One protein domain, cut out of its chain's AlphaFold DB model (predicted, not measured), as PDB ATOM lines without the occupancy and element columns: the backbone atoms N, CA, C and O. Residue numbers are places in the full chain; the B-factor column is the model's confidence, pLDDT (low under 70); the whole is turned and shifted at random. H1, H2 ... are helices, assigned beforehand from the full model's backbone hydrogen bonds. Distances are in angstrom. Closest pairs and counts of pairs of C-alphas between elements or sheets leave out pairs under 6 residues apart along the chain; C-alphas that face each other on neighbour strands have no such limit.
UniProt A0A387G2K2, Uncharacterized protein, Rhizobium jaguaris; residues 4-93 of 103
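Overview. This is residues 4 to 93 of the 103 residues of an uncharacterized protein of Rhizobium jaguaris (UniProt A0A387G2K2). What would one see first? Three long helices form the core: H1 and H4 run side by side the same way, and H3 crosses both of them. The short helix H2 and the loop of residues 21 to 39 lie at the end of the core where H1 and H4 finish. What is it built of, and how large is it? The class is all helix: 90 residues are printed, with four named helices in the order H1, H2, H3, H4 and no named strand. The whole is compact, with a radius of gyration of the C-alphas of 12.4 A, and spans 35 by 27 by 21 A.

Arrangement. What does the first helix touch? H1, residues 4 to 20, touches H3, residues 53 to 68, at a steep tilt of 51 degrees, opposite ways; their closest C-alphas, those of Ser 11 and Gly 63, are 4.9 A apart. H1 also touches H4, residues 74 to 92, at a shallow tilt of 30 degrees, the same way, with the closest C-alphas, Ile 7 and Arg 81, 5.1 A apart. Where is the short helix? H2, residues 40 to 45, is apart from H1 and from H3. It only just touches H4, with 3 pairs of C-alphas within 8 A, at residues 90 to 91 of H4 alone; the closest C-alphas, Lys 45 and Leu 90, are 6.1 A apart. How do H3 and H4 meet? They touch at a steep tilt of 65 degrees, opposite ways, through residues 59 to 62 of H3 and 77 to 84 of H4 alone; the closest C-alphas, Leu 59 and Ala 80, are 6.3 A apart. The packing of the helices is mostly crossed. What do the backbones show? In H1, H2, H3 and H4 every O i to N i+4 pair is within hydrogen-bond range.

Along the chain. Where does the first helix run? H1 starts at C-alpha 4, (0.295, -30.512, -20.762), and is 24.3 A long from first to last C-alpha. How long are the others? H2 measures 8.6 A, H3 22.4 A and H4 26.5 A. Where does the last one end? H4 ends at C-alpha 92, (10.173, -48.914, -26.339).

Size, cuts and confidence. How far does it reach? The two C-alphas farthest apart, those of Asn 34 and Pro 74, are 37.1 A apart. Which links are long? The link from H1 to H2 is long, with 19 residues; H2 to H3 is short, with 7, and H3 to H4 is tight, with 5. Is anything missing or uncertain? The printed part has no cut from residue 4 to residue 93. Its mean pLDDT is 92.5, and no printed residue is under 70.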
ATOM      1  N   ARG A   4       0.654 -29.812 -21.998       86.19
ATOM      2  CA  ARG A   4       0.295 -30.512 -20.762       86.19
ATOM      3  C   ARG A   4      -0.313 -31.893 -21.031       86.19
ATOM      4  O   ARG A   4       0.069 -32.864 -20.385       86.19
ATOM      5  N   GLN A   5      -1.267 -31.980 -21.954       87.44
ATOM      6  CA  GLN A   5      -1.885 -33.247 -22.351       87.44
ATOM      7  C   GLN A   5      -0.854 -34.181 -22.994       87.44
ATOM      8  O   GLN A   5      -0.854 -35.371 -22.688       87.44
ATOM      9  N   ALA A   6       0.056 -33.643 -23.811       89.75
ATOM     10  CA  ALA A   6       1.137 -34.420 -24.411       89.75
ATOM     11  C   ALA A   6       2.023 -35.055 -23.333       89.75
ATOM     12  O   ALA A   6       2.225 -36.266 -23.326       89.75
ATOM     13  N   ILE A   7       2.469 -34.255 -22.362       92.50
ATOM     14  CA  ILE A   7       3.274 -34.726 -21.229       92.50
ATOM     15  C   ILE A   7       2.511 -35.765 -20.409       92.50
ATOM     16  O   ILE A   7       3.089 -36.769 -20.011       92.50
ATOM     17  N   ALA A   8       1.219 -35.561 -20.149       91.62
ATOM     18  CA  ALA A   8       0.406 -36.512 -19.395       91.62
ATOM     19  C   ALA A   8       0.353 -37.895 -20.071       91.62
ATOM     20  O   ALA A   8       0.503 -38.914 -19.390       91.62
ATOM     21  N   VAL A   9       0.189 -37.931 -21.397       93.44
ATOM     22  CA  VAL A   9       0.197 -39.171 -22.189       93.44
ATOM     23  C   VAL A   9       1.591 -39.798 -22.193       93.44
ATOM     24  O   VAL A   9       1.745 -40.948 -21.781       93.44
ATOM     25  N   LEU A  10       2.613 -39.030 -22.577       93.62
ATOM     26  CA  LEU A  10       3.992 -39.510 -22.694       93.62
ATOM     27  C   LEU A  10       4.545 -40.002 -21.357       93.62
ATOM     28  O   LEU A  10       5.140 -41.067 -21.292       93.62
ATOM     29  N   SER A  11       4.300 -39.278 -20.265       92.25
ATOM     30  CA  SER A  11       4.729 -39.700 -18.928       92.25
ATOM     31  C   SER A  11       4.011 -40.955 -18.439       92.25
ATOM     32  O   SER A  11       4.617 -41.767 -17.746       92.25
ATOM     33  N   SER A  12       2.740 -41.152 -18.801       93.62
ATOM     34  CA  SER A  12       2.028 -42.394 -18.471       93.62
ATOM     35  C   SER A  12       2.633 -43.581 -19.213       93.62
ATOM     36  O   SER A  12       2.801 -44.653 -18.634       93.62
ATOM     37  N   TYR A  13       3.002 -43.374 -20.477       94.88
ATOM     38  CA  TYR A  13       3.680 -44.381 -21.281       94.88
ATOM     39  C   TYR A  13       5.101 -44.660 -20.781       94.88
ATOM     40  O   TYR A  13       5.463 -45.819 -20.611       94.88
ATOM     41  N   LEU A  14       5.859 -43.623 -20.422       94.62
ATOM     42  CA  LEU A  14       7.165 -43.756 -19.783       94.62
ATOM     43  C   LEU A  14       7.074 -44.604 -18.512       94.62
ATOM     44  O   LEU A  14       7.807 -45.576 -18.354       94.62
ATOM     45  N   GLU A  15       6.147 -44.277 -17.609       95.25
ATOM     46  CA  GLU A  15       5.945 -45.066 -16.394       95.25
ATOM     47  C   GLU A  15       5.522 -46.512 -16.702       95.25
ATOM     48  O   GLU A  15       5.878 -47.426 -15.962       95.25
ATOM     49  N   HIS A  16       4.770 -46.747 -17.779       94.56
ATOM     50  CA  HIS A  16       4.436 -48.096 -18.225       94.56
ATOM     51  C   HIS A  16       5.678 -48.865 -18.700       94.56
ATOM     52  O   HIS A  16       5.920 -49.966 -18.204       94.56
ATOM     53  N   LEU A  17       6.504 -48.278 -19.571       94.31
ATOM     54  CA  LEU A  17       7.755 -48.880 -20.051       94.31
ATOM     55  C   LEU A  17       8.710 -49.195 -18.896       94.31
ATOM     56  O   LEU A  17       9.242 -50.299 -18.802       94.31
ATOM     57  N   LEU A  18       8.867 -48.258 -17.961       94.56
ATOM     58  CA  LEU A  18       9.710 -48.458 -16.787       94.56
ATOM     59  C   LEU A  18       9.175 -49.567 -15.868       94.56
ATOM     60  O   LEU A  18       9.971 -50.293 -15.278       94.56
ATOM     61  N   ARG A  19       7.851 -49.749 -15.748       94.56
ATOM     62  CA  ARG A  19       7.274 -50.902 -15.027       94.56
ATOM     63  C   ARG A  19       7.532 -52.217 -15.757       94.56
ATOM     64  O   ARG A  19       7.914 -53.185 -15.105       94.56
ATOM     65  N   LEU A  20       7.369 -52.253 -17.083       92.50
ATOM     66  CA  LEU A  20       7.647 -53.447 -17.892       92.50
ATOM     67  C   LEU A  20       9.101 -53.910 -17.750       92.50
ATOM     68  O   LEU A  20       9.362 -55.105 -17.670       92.50
ATOM     69  N   GLN A  21      10.032 -52.962 -17.653       91.31
ATOM     70  CA  GLN A  21      11.460 -53.233 -17.479       91.31
ATOM     71  C   GLN A  21      11.867 -53.410 -16.002       91.31
ATOM     72  O   GLN A  21      13.049 -53.505 -15.682       91.31
ATOM     73  N   GLY A  22      10.900 -53.438 -15.077       91.94
ATOM     74  CA  GLY A  22      11.143 -53.655 -13.649       91.94
ATOM     75  C   GLY A  22      11.836 -52.494 -12.925       91.94
ATOM     76  O   GLY A  22      12.311 -52.683 -11.807       91.94
ATOM     77  N   VAL A  23      11.888 -51.306 -13.530       94.44
ATOM     78  CA  VAL A  23      12.523 -50.095 -12.984       94.44
ATOM     79  C   VAL A  23      11.616 -49.373 -12.001       94.44
ATOM     80  O   VAL A  23      12.108 -48.802 -11.036       94.44
ATOM     81  N   LEU A  24      10.302 -49.395 -12.225       95.94
ATOM     82  CA  LEU A  24       9.328 -48.882 -11.261       95.94
ATOM     83  C   LEU A  24       8.714 -50.019 -10.444       95.94
ATOM     84  O   LEU A  24       8.448 -51.106 -10.961       95.94
ATOM     85  N   ASP A  25       8.479 -49.763  -9.162       92.94
ATOM     86  CA  ASP A  25       7.679 -50.630  -8.304       92.94
ATOM     87  C   ASP A  25       6.167 -50.343  -8.401       92.94
ATOM     88  O   ASP A  25       5.701 -49.536  -9.215       92.94
ATOM     89  N   GLU A  26       5.385 -51.048  -7.582       89.50
ATOM     90  CA  GLU A  26       3.925 -50.910  -7.515       89.50
ATOM     91  C   GLU A  26       3.464 -49.530  -7.017       89.50
ATOM     92  O   GLU A  26       2.380 -49.076  -7.382       89.50
ATOM     93  N   TYR A  27       4.309 -48.824  -6.262       90.12
ATOM     94  CA  TYR A  27       4.069 -47.459  -5.788       90.12
ATOM     95  C   TYR A  27       4.504 -46.407  -6.821       90.12
ATOM     96  O   TYR A  27       4.230 -45.217  -6.662       90.12
ATOM     97  N   GLY A  28       5.142 -46.837  -7.915       89.38
ATOM     98  CA  GLY A  28       5.720 -45.953  -8.917       89.38
ATOM     99  C   GLY A  28       7.030 -45.315  -8.457       89.38
ATOM    100  O   GLY A  28       7.379 -44.246  -8.960       89.38
ATOM    101  N   GLU A  29       7.741 -45.938  -7.522       93.88
ATOM    102  CA  GLU A  29       9.080 -45.536  -7.110       93.88
ATOM    103  C   GLU A  29      10.151 -46.259  -7.928       93.88
ATOM    104  O   GLU A  29       9.990 -47.406  -8.350       93.88
ATOM    105  N   ILE A  30      11.261 -45.560  -8.176       94.62
ATOM    106  CA  ILE A  30      12.385 -46.095  -8.950       94.62
ATOM    107  C   ILE A  30      13.162 -47.094  -8.092       94.62
ATOM    108  O   ILE A  30      13.742 -46.721  -7.070       94.62
ATOM    109  N   LYS A  31      13.233 -48.341  -8.555       94.50
ATOM    110  CA  LYS A  31      14.098 -49.386  -8.014       94.50
ATOM    111  C   LYS A  31      15.537 -49.127  -8.437       94.50
ATOM    112  O   LYS A  31      15.846 -49.005  -9.623       94.50
ATOM    113  N   LEU A  32      16.414 -49.058  -7.445       93.06
ATOM    114  CA  LEU A  32      17.843 -48.849  -7.634       93.06
ATOM    115  C   LEU A  32      18.607 -50.127  -7.305       93.06
ATOM    116  O   LEU A  32      18.155 -50.949  -6.508       93.06
ATOM    117  N   ASP A  33      19.769 -50.285  -7.927       89.81
ATOM    118  CA  ASP A  33      20.726 -51.316  -7.547       89.81
ATOM    119  C   ASP A  33      21.362 -51.012  -6.175       89.81
ATOM    120  O   ASP A  33      21.149 -49.956  -5.573       89.81
ATOM    121  N   ASN A  34      22.184 -51.937  -5.674       87.94
ATOM    122  CA  ASN A  34      22.864 -51.794  -4.379       87.94
ATOM    123  C   ASN A  34      23.790 -50.563  -4.296       87.94
ATOM    124  O   ASN A  34      24.199 -50.182  -3.202       87.94
ATOM    125  N   ALA A  35      24.142 -49.952  -5.433       89.38
ATOM    126  CA  ALA A  35      24.949 -48.738  -5.507       89.38
ATOM    127  C   ALA A  35      24.094 -47.464  -5.651       89.38
ATOM    128  O   ALA A  35      24.647 -46.384  -5.865       89.38
ATOM    129  N   GLY A  36      22.764 -47.571  -5.556       89.44
ATOM    130  CA  GLY A  36      21.843 -46.445  -5.694       89.44
ATOM    131  C   GLY A  36      21.687 -45.955  -7.135       89.44
ATOM    132  O   GLY A  36      21.368 -44.787  -7.350       89.44
ATOM    133  N   ARG A  37      21.937 -46.809  -8.134       90.81
ATOM    134  CA  ARG A  37      21.879 -46.452  -9.558       90.81
ATOM    135  C   ARG A  37      20.730 -47.174 -10.259       90.81
ATOM    136  O   ARG A  37      20.275 -48.220  -9.807       90.81
ATOM    137  N   LEU A  38      20.286 -46.640 -11.396       91.38
ATOM    138  CA  LEU A  38      19.352 -47.349 -12.285       91.38
ATOM    139  C   LEU A  38      19.961 -48.683 -12.746       91.38
ATOM    140  O   LEU A  38      21.184 -48.747 -12.857       91.38
ATOM    141  N   PRO A  39      19.172 -49.720 -13.071       91.62
ATOM    142  CA  PRO A  39      19.707 -50.957 -13.641       91.62
ATOM    143  C   PRO A  39      20.601 -50.689 -14.863       91.62
ATOM    144  O   PRO A  39      20.329 -49.784 -15.650       91.62
ATOM    145  N   ALA A  40      21.683 -51.460 -15.024       91.00
ATOM    146  CA  ALA A  40      22.719 -51.177 -16.025       91.00
ATOM    147  C   ALA A  40      22.179 -51.087 -17.460       91.00
ATOM    148  O   ALA A  40      22.579 -50.199 -18.203       91.00
ATOM    149  N   GLU A  41      21.238 -51.959 -17.818       90.81
ATOM    150  CA  GLU A  41      20.582 -51.943 -19.126       90.81
ATOM    151  C   GLU A  41      19.865 -50.612 -19.398       90.81
ATOM    152  O   GLU A  41      20.005 -50.034 -20.471       90.81
ATOM    153  N   ILE A  42      19.178 -50.079 -18.388       92.56
ATOM    154  CA  ILE A  42      18.458 -48.804 -18.460       92.56
ATOM    155  C   ILE A  42      19.432 -47.643 -18.557       92.56
ATOM    156  O   ILE A  42      19.241 -46.752 -19.374       92.56
ATOM    157  N   ARG A  43      20.499 -47.661 -17.747       92.62
ATOM    158  CA  ARG A  43      21.545 -46.632 -17.817       92.62
ATOM    159  C   ARG A  43      22.154 -46.565 -19.207       92.62
ATOM    160  O   ARG A  43      22.331 -45.475 -19.716       92.62
ATOM    161  N   ASN A  44      22.432 -47.716 -19.812       92.06
ATOM    162  CA  ASN A  44      23.014 -47.772 -21.148       92.06
ATOM    163  C   ASN A  44      22.029 -47.281 -22.220       92.06
ATOM    164  O   ASN A  44      22.439 -46.572 -23.129       92.06
ATOM    165  N   LYS A  45      20.736 -47.626 -22.114       92.81
ATOM    166  CA  LYS A  45      19.693 -47.145 -23.040       92.81
ATOM    167  C   LYS A  45      19.477 -45.634 -22.953       92.81
ATOM    168  O   LYS A  45      19.139 -45.015 -23.954       92.81
ATOM    169  N   LEU A  46      19.645 -45.055 -21.766       93.31
ATOM    170  CA  LEU A  46      19.399 -43.636 -21.501       93.31
ATOM    171  C   LEU A  46      20.677 -42.787 -21.448       93.31
ATOM    172  O   LEU A  46      20.603 -41.608 -21.093       93.31
ATOM    173  N   ASP A  47      21.833 -43.365 -21.778       90.81
ATOM    174  CA  ASP A  47      23.114 -42.666 -21.733       90.81
ATOM    175  C   ASP A  47      23.100 -41.451 -22.671       90.81
ATOM    176  O   ASP A  47      22.626 -41.522 -23.805       90.81
ATOM    177  N   GLY A  48      23.564 -40.308 -22.168       88.12
ATOM    178  CA  GLY A  48      23.489 -39.023 -22.869       88.12
ATOM    179  C   GLY A  48      22.117 -38.328 -22.865       88.12
ATOM    180  O   GLY A  48      22.036 -37.195 -23.336       88.12
ATOM    181  N   PHE A  49      21.062 -38.947 -22.315       90.38
ATOM    182  CA  PHE A  49      19.723 -38.345 -22.187       90.38
ATOM    183  C   PHE A  49      19.259 -38.187 -20.739       90.38
ATOM    184  O   PHE A  49      18.591 -37.211 -20.412       90.38
ATOM    185  N   ILE A  50      19.585 -39.151 -19.879       92.44
ATOM    186  CA  ILE A  50      19.321 -39.107 -18.440       92.44
ATOM    187  C   ILE A  50      20.630 -39.442 -17.733       92.44
ATOM    188  O   ILE A  50      21.077 -40.589 -17.732       92.44
ATOM    189  N   GLU A  51      21.238 -38.447 -17.098       88.56
ATOM    190  CA  GLU A  51      22.546 -38.579 -16.454       88.56
ATOM    191  C   GLU A  51      22.450 -39.315 -15.114       88.56
ATOM    192  O   GLU A  51      23.400 -39.954 -14.652       88.56
ATOM    193  N   ASN A  52      21.302 -39.212 -14.441       88.44
ATOM    194  CA  ASN A  52      21.122 -39.755 -13.102       88.44
ATOM    195  C   ASN A  52      19.648 -40.032 -12.754       88.44
ATOM    196  O   ASN A  52      18.707 -39.637 -13.439       88.44
ATOM    197  N   VAL A  53      19.439 -40.715 -11.623       92.31
ATOM    198  CA  VAL A  53      18.097 -41.046 -11.113       92.31
ATOM    199  C   VAL A  53      17.243 -39.808 -10.817       92.31
ATOM    200  O   VAL A  53      16.020 -39.872 -10.940       92.31
ATOM    201  N   ALA A  54      17.855 -38.688 -10.415       93.56
ATOM    202  CA  ALA A  54      17.115 -37.485 -10.050       93.56
ATOM    203  C   ALA A  54      16.458 -36.841 -11.278       93.56
ATOM    204  O   ALA A  54      15.323 -36.384 -11.175       93.56
ATOM    205  N   GLU A  55      17.109 -36.885 -12.441       94.38
ATOM    206  CA  GLU A  55      16.537 -36.417 -13.709       94.38
ATOM    207  C   GLU A  55      15.351 -37.266 -14.155       94.38
ATOM    208  O   GLU A  55      14.280 -36.725 -14.438       94.38
ATOM    209  N   LEU A  56      15.488 -38.598 -14.122       95.19
ATOM    210  CA  LEU A  56      14.372 -39.494 -14.436       95.19
ATOM    211  C   LEU A  56      13.192 -39.259 -13.489       95.19
ATOM    212  O   LEU A  56      12.038 -39.184 -13.912       95.19
ATOM    213  N   ARG A  57      13.481 -39.103 -12.193       95.69
ATOM    214  CA  ARG A  57      12.472 -38.806 -11.175       95.69
ATOM    215  C   ARG A  57      11.804 -37.454 -11.416       95.69
ATOM    216  O   ARG A  57      10.588 -37.355 -11.282       95.69
ATOM    217  N   GLY A  58      12.570 -36.434 -11.798       95.50
ATOM    218  CA  GLY A  58      12.053 -35.119 -12.168       95.50
ATOM    219  C   GLY A  58      11.085 -35.197 -13.346       95.50
ATOM    220  O   GLY A  58       9.975 -34.672 -13.263       95.50
ATOM    221  N   LEU A  59      11.455 -35.930 -14.396       95.75
ATOM    222  CA  LEU A  59      10.611 -36.141 -15.573       95.75
ATOM    223  C   LEU A  59       9.288 -36.842 -15.221       95.75
ATOM    224  O   LEU A  59       8.216 -36.402 -15.645       95.75
ATOM    225  N   ILE A  60       9.342 -37.888 -14.388       95.69
ATOM    226  CA  ILE A  60       8.149 -38.590 -13.888       95.69
ATOM    227  C   ILE A  60       7.259 -37.645 -13.070       95.69
ATOM    228  O   ILE A  60       6.038 -37.634 -13.246       95.69
ATOM    229  N   ASN A  61       7.851 -36.831 -12.194       96.25
ATOM    230  CA  ASN A  61       7.106 -35.902 -11.347       96.25
ATOM    231  C   ASN A  61       6.389 -34.825 -12.165       96.25
ATOM    232  O   ASN A  61       5.198 -34.611 -11.951       96.25
ATOM    233  N   ILE A  62       7.046 -34.243 -13.172       96.12
ATOM    234  CA  ILE A  62       6.400 -33.292 -14.091       96.12
ATOM    235  C   ILE A  62       5.207 -33.953 -14.799       96.12
ATOM    236  O   ILE A  62       4.145 -33.348 -14.946       96.12
ATOM    237  N   GLY A  63       5.341 -35.224 -15.188       95.44
ATOM    238  CA  GLY A  63       4.245 -36.030 -15.722       95.44
ATOM    239  C   GLY A  63       3.054 -36.179 -14.776       95.44
ATOM    240  O   GLY A  63       1.895 -36.002 -15.170       95.44
ATOM    241  N   ARG A  64       3.330 -36.476 -13.505       95.38
ATOM    242  CA  ARG A  64       2.316 -36.590 -12.447       95.38
ATOM    243  C   ARG A  64       1.608 -35.262 -12.209       95.38
ATOM    244  O   ARG A  64       0.379 -35.242 -12.152       95.38
ATOM    245  N   ASP A  65       2.356 -34.168 -12.150       96.06
ATOM    246  CA  ASP A  65       1.829 -32.812 -12.002       96.06
ATOM    247  C   ASP A  65       0.935 -32.445 -13.197       96.06
ATOM    248  O   ASP A  65      -0.192 -31.962 -13.031       96.06
ATOM    249  N   ALA A  66       1.358 -32.800 -14.416       94.31
ATOM    250  CA  ALA A  66       0.578 -32.591 -15.631       94.31
ATOM    251  C   ALA A  66      -0.775 -33.316 -15.566       94.31
ATOM    252  O   ALA A  66      -1.799 -32.707 -15.893       94.31
ATOM    253  N   ARG A  67      -0.808 -34.559 -15.068       93.62
ATOM    254  CA  ARG A  67      -2.048 -35.335 -14.873       93.62
ATOM    255  C   ARG A  67      -2.940 -34.802 -13.752       93.62
ATOM    256  O   ARG A  67      -4.156 -34.919 -13.854       93.62
ATOM    257  N   ARG A  68      -2.362 -34.220 -12.698       95.00
ATOM    258  CA  ARG A  68      -3.096 -33.755 -11.505       95.00
ATOM    259  C   ARG A  68      -3.796 -32.407 -11.652       95.00
ATOM    260  O   ARG A  68      -4.579 -32.046 -10.788       95.00
ATOM    261  N   GLY A  69      -3.539 -31.661 -12.719       92.75
ATOM    262  CA  GLY A  69      -4.057 -30.293 -12.837       92.75
ATOM    263  C   GLY A  69      -3.084 -29.219 -12.333       92.75
ATOM    264  O   GLY A  69      -3.323 -28.040 -12.576       92.75
ATOM    265  N   GLU A  70      -1.926 -29.607 -11.788       94.69
ATOM    266  CA  GLU A  70      -0.923 -28.682 -11.251       94.69
ATOM    267  C   GLU A  70      -0.336 -27.737 -12.317       94.69
ATOM    268  O   GLU A  70      -0.250 -28.110 -13.497       94.69
ATOM    269  N   PRO A  71       0.039 -26.503 -11.939       90.75
ATOM    270  CA  PRO A  71       0.629 -25.533 -12.850       90.75
ATOM    271  C   PRO A  71       2.063 -25.921 -13.231       90.75
ATOM    272  O   PRO A  71       2.917 -26.138 -12.378       90.75
ATOM    273  N   ILE A  72       2.341 -25.945 -14.536       93.25
ATOM    274  CA  ILE A  72       3.670 -26.182 -15.113       93.25
ATOM    275  C   ILE A  72       3.970 -25.012 -16.044       93.25
ATOM    276  O   ILE A  72       3.107 -24.599 -16.821       93.25
ATOM    277  N   SER A  73       5.178 -24.450 -15.964       93.81
ATOM    278  CA  SER A  73       5.552 -23.355 -16.860       93.81
ATOM    279  C   SER A  73       5.662 -23.853 -18.311       93.81
ATOM    280  O   SER A  73       6.075 -24.993 -18.524       93.81
ATOM    281  N   PRO A  74       5.365 -23.019 -19.324       90.69
ATOM    282  CA  PRO A  74       5.467 -23.435 -20.727       90.69
ATOM    283  C   PRO A  74       6.862 -23.954 -21.112       90.69
ATOM    284  O   PRO A  74       6.992 -24.955 -21.808       90.69
ATOM    285  N   ALA A  75       7.925 -23.328 -20.596       93.12
ATOM    286  CA  ALA A  75       9.297 -23.769 -20.856       93.12
ATOM    287  C   ALA A  75       9.574 -25.175 -20.293       93.12
ATOM    288  O   ALA A  75      10.158 -26.010 -20.981       93.12
ATOM    289  N   VAL A  76       9.115 -25.449 -19.065       93.94
ATOM    290  CA  VAL A  76       9.244 -26.776 -18.443       93.94
ATOM    291  C   VAL A  76       8.373 -27.793 -19.171       93.94
ATOM    292  O   VAL A  76       8.815 -28.916 -19.388       93.94
ATOM    293  N   ALA A  77       7.169 -27.404 -19.593       92.19
ATOM    294  CA  ALA A  77       6.268 -28.280 -20.322       92.19
ATOM    295  C   ALA A  77       6.883 -28.730 -21.658       92.19
ATOM    296  O   ALA A  77       6.984 -29.928 -21.925       92.19
ATOM    297  N   ASN A  78       7.374 -27.790 -22.466       92.19
ATOM    298  CA  ASN A  78       7.996 -28.129 -23.741       92.19
ATOM    299  C   ASN A  78       9.270 -28.979 -23.560       92.19
ATOM    300  O   ASN A  78       9.440 -29.975 -24.261       92.19
ATOM    301  N   ALA A  79      10.131 -28.643 -22.591       93.19
ATOM    302  CA  ALA A  79      11.328 -29.434 -22.301       93.19
ATOM    303  C   ALA A  79      10.977 -30.861 -21.845       93.19
ATOM    304  O   ALA A  79      11.505 -31.831 -22.384       93.19
ATOM    305  N   ALA A  80      10.037 -31.004 -20.907       94.50
ATOM    306  CA  ALA A  80       9.599 -32.305 -20.411       94.50
ATOM    307  C   ALA A  80       8.927 -33.147 -21.501       94.50
ATOM    308  O   ALA A  80       9.123 -34.357 -21.531       94.50
ATOM    309  N   ARG A  81       8.174 -32.526 -22.418       94.25
ATOM    310  CA  ARG A  81       7.591 -33.218 -23.574       94.25
ATOM    311  C   ARG A  81       8.684 -33.827 -24.453       94.25
ATOM    312  O   ARG A  81       8.634 -35.022 -24.717       94.25
ATOM    313  N   LEU A  82       9.667 -33.025 -24.867       93.25
ATOM    314  CA  LEU A  82      10.770 -33.480 -25.722       93.25
ATOM    315  C   LEU A  82      11.578 -34.599 -25.054       93.25
ATOM    316  O   LEU A  82      11.844 -35.624 -25.675       93.25
ATOM    317  N   MET A  83      11.899 -34.434 -23.768       94.06
ATOM    318  CA  MET A  83      12.611 -35.451 -22.990       94.06
ATOM    319  C   MET A  83      11.792 -36.740 -22.867       94.06
ATOM    320  O   MET A  83      12.322 -37.827 -23.070       94.06
ATOM    321  N   ALA A  84      10.493 -36.644 -22.568       94.31
ATOM    322  CA  ALA A  84       9.633 -37.816 -22.447       94.31
ATOM    323  C   ALA A  84       9.478 -38.562 -23.778       94.31
ATOM    324  O   ALA A  84       9.491 -39.788 -23.770       94.31
ATOM    325  N   GLU A  85       9.366 -37.855 -24.908       93.19
ATOM    326  CA  GLU A  85       9.333 -38.472 -26.242       93.19
ATOM    327  C   GLU A  85      10.601 -39.278 -26.521       93.19
ATOM    328  O   GLU A  85      10.511 -40.434 -26.928       93.19
ATOM    329  N   GLU A  86      11.769 -38.685 -26.280       92.69
ATOM    330  CA  GLU A  86      13.052 -39.322 -26.570       92.69
ATOM    331  C   GLU A  86      13.308 -40.528 -25.662       92.69
ATOM    332  O   GLU A  86      13.607 -41.621 -26.137       92.69
ATOM    333  N   VAL A  87      13.086 -40.365 -24.355       93.75
ATOM    334  CA  VAL A  87      13.225 -41.453 -23.380       93.75
ATOM    335  C   VAL A  87      12.248 -42.587 -23.697       93.75
ATOM    336  O   VAL A  87      12.624 -43.754 -23.609       93.75
ATOM    337  N   CYS A  88      11.011 -42.284 -24.104       94.12
ATOM    338  CA  CYS A  88      10.072 -43.324 -24.516       94.12
ATOM    339  C   CYS A  88      10.568 -44.085 -25.748       94.12
ATOM    340  O   CYS A  88      10.510 -45.309 -25.717       94.12
ATOM    341  N   ARG A  89      11.092 -43.402 -26.778       91.94
ATOM    342  CA  ARG A  89      11.646 -44.060 -27.980       91.94
ATOM    343  C   ARG A  89      12.816 -44.984 -27.648       91.94
ATOM    344  O   ARG A  89      12.870 -46.111 -28.128       91.94
ATOM    345  N   LEU A  90      13.724 -44.537 -26.781       92.00
ATOM    346  CA  LEU A  90      14.874 -45.337 -26.346       92.00
ATOM    347  C   LEU A  90      14.454 -46.580 -25.549       92.00
ATOM    348  O   LEU A  90      15.103 -47.622 -25.631       92.00
ATOM    349  N   LEU A  91      13.374 -46.482 -24.769       91.69
ATOM    350  CA  LEU A  91      12.889 -47.577 -23.928       91.69
ATOM    351  C   LEU A  91      11.917 -48.527 -24.641       91.69
ATOM    352  O   LEU A  91      11.827 -49.679 -24.225       91.69
ATOM    353  N   SER A  92      11.169 -48.081 -25.653       88.75
ATOM    354  CA  SER A  92      10.173 -48.914 -26.339       88.75
ATOM    355  C   SER A  92      10.784 -49.913 -27.320       88.75
ATOM    356  O   SER A  92      10.087 -50.846 -27.722       88.75
ATOM    357  N   GLU A  93      12.047 -49.714 -27.733       73.50
ATOM    358  CA  GLU A  93      12.749 -50.472 -28.794       73.50
ATOM    359  C   GLU A  93      11.981 -50.546 -30.138       73.50
ATOM    360  O   GLU A  93      12.429 -51.179 -31.088       73.50
TER     361      GLU A  93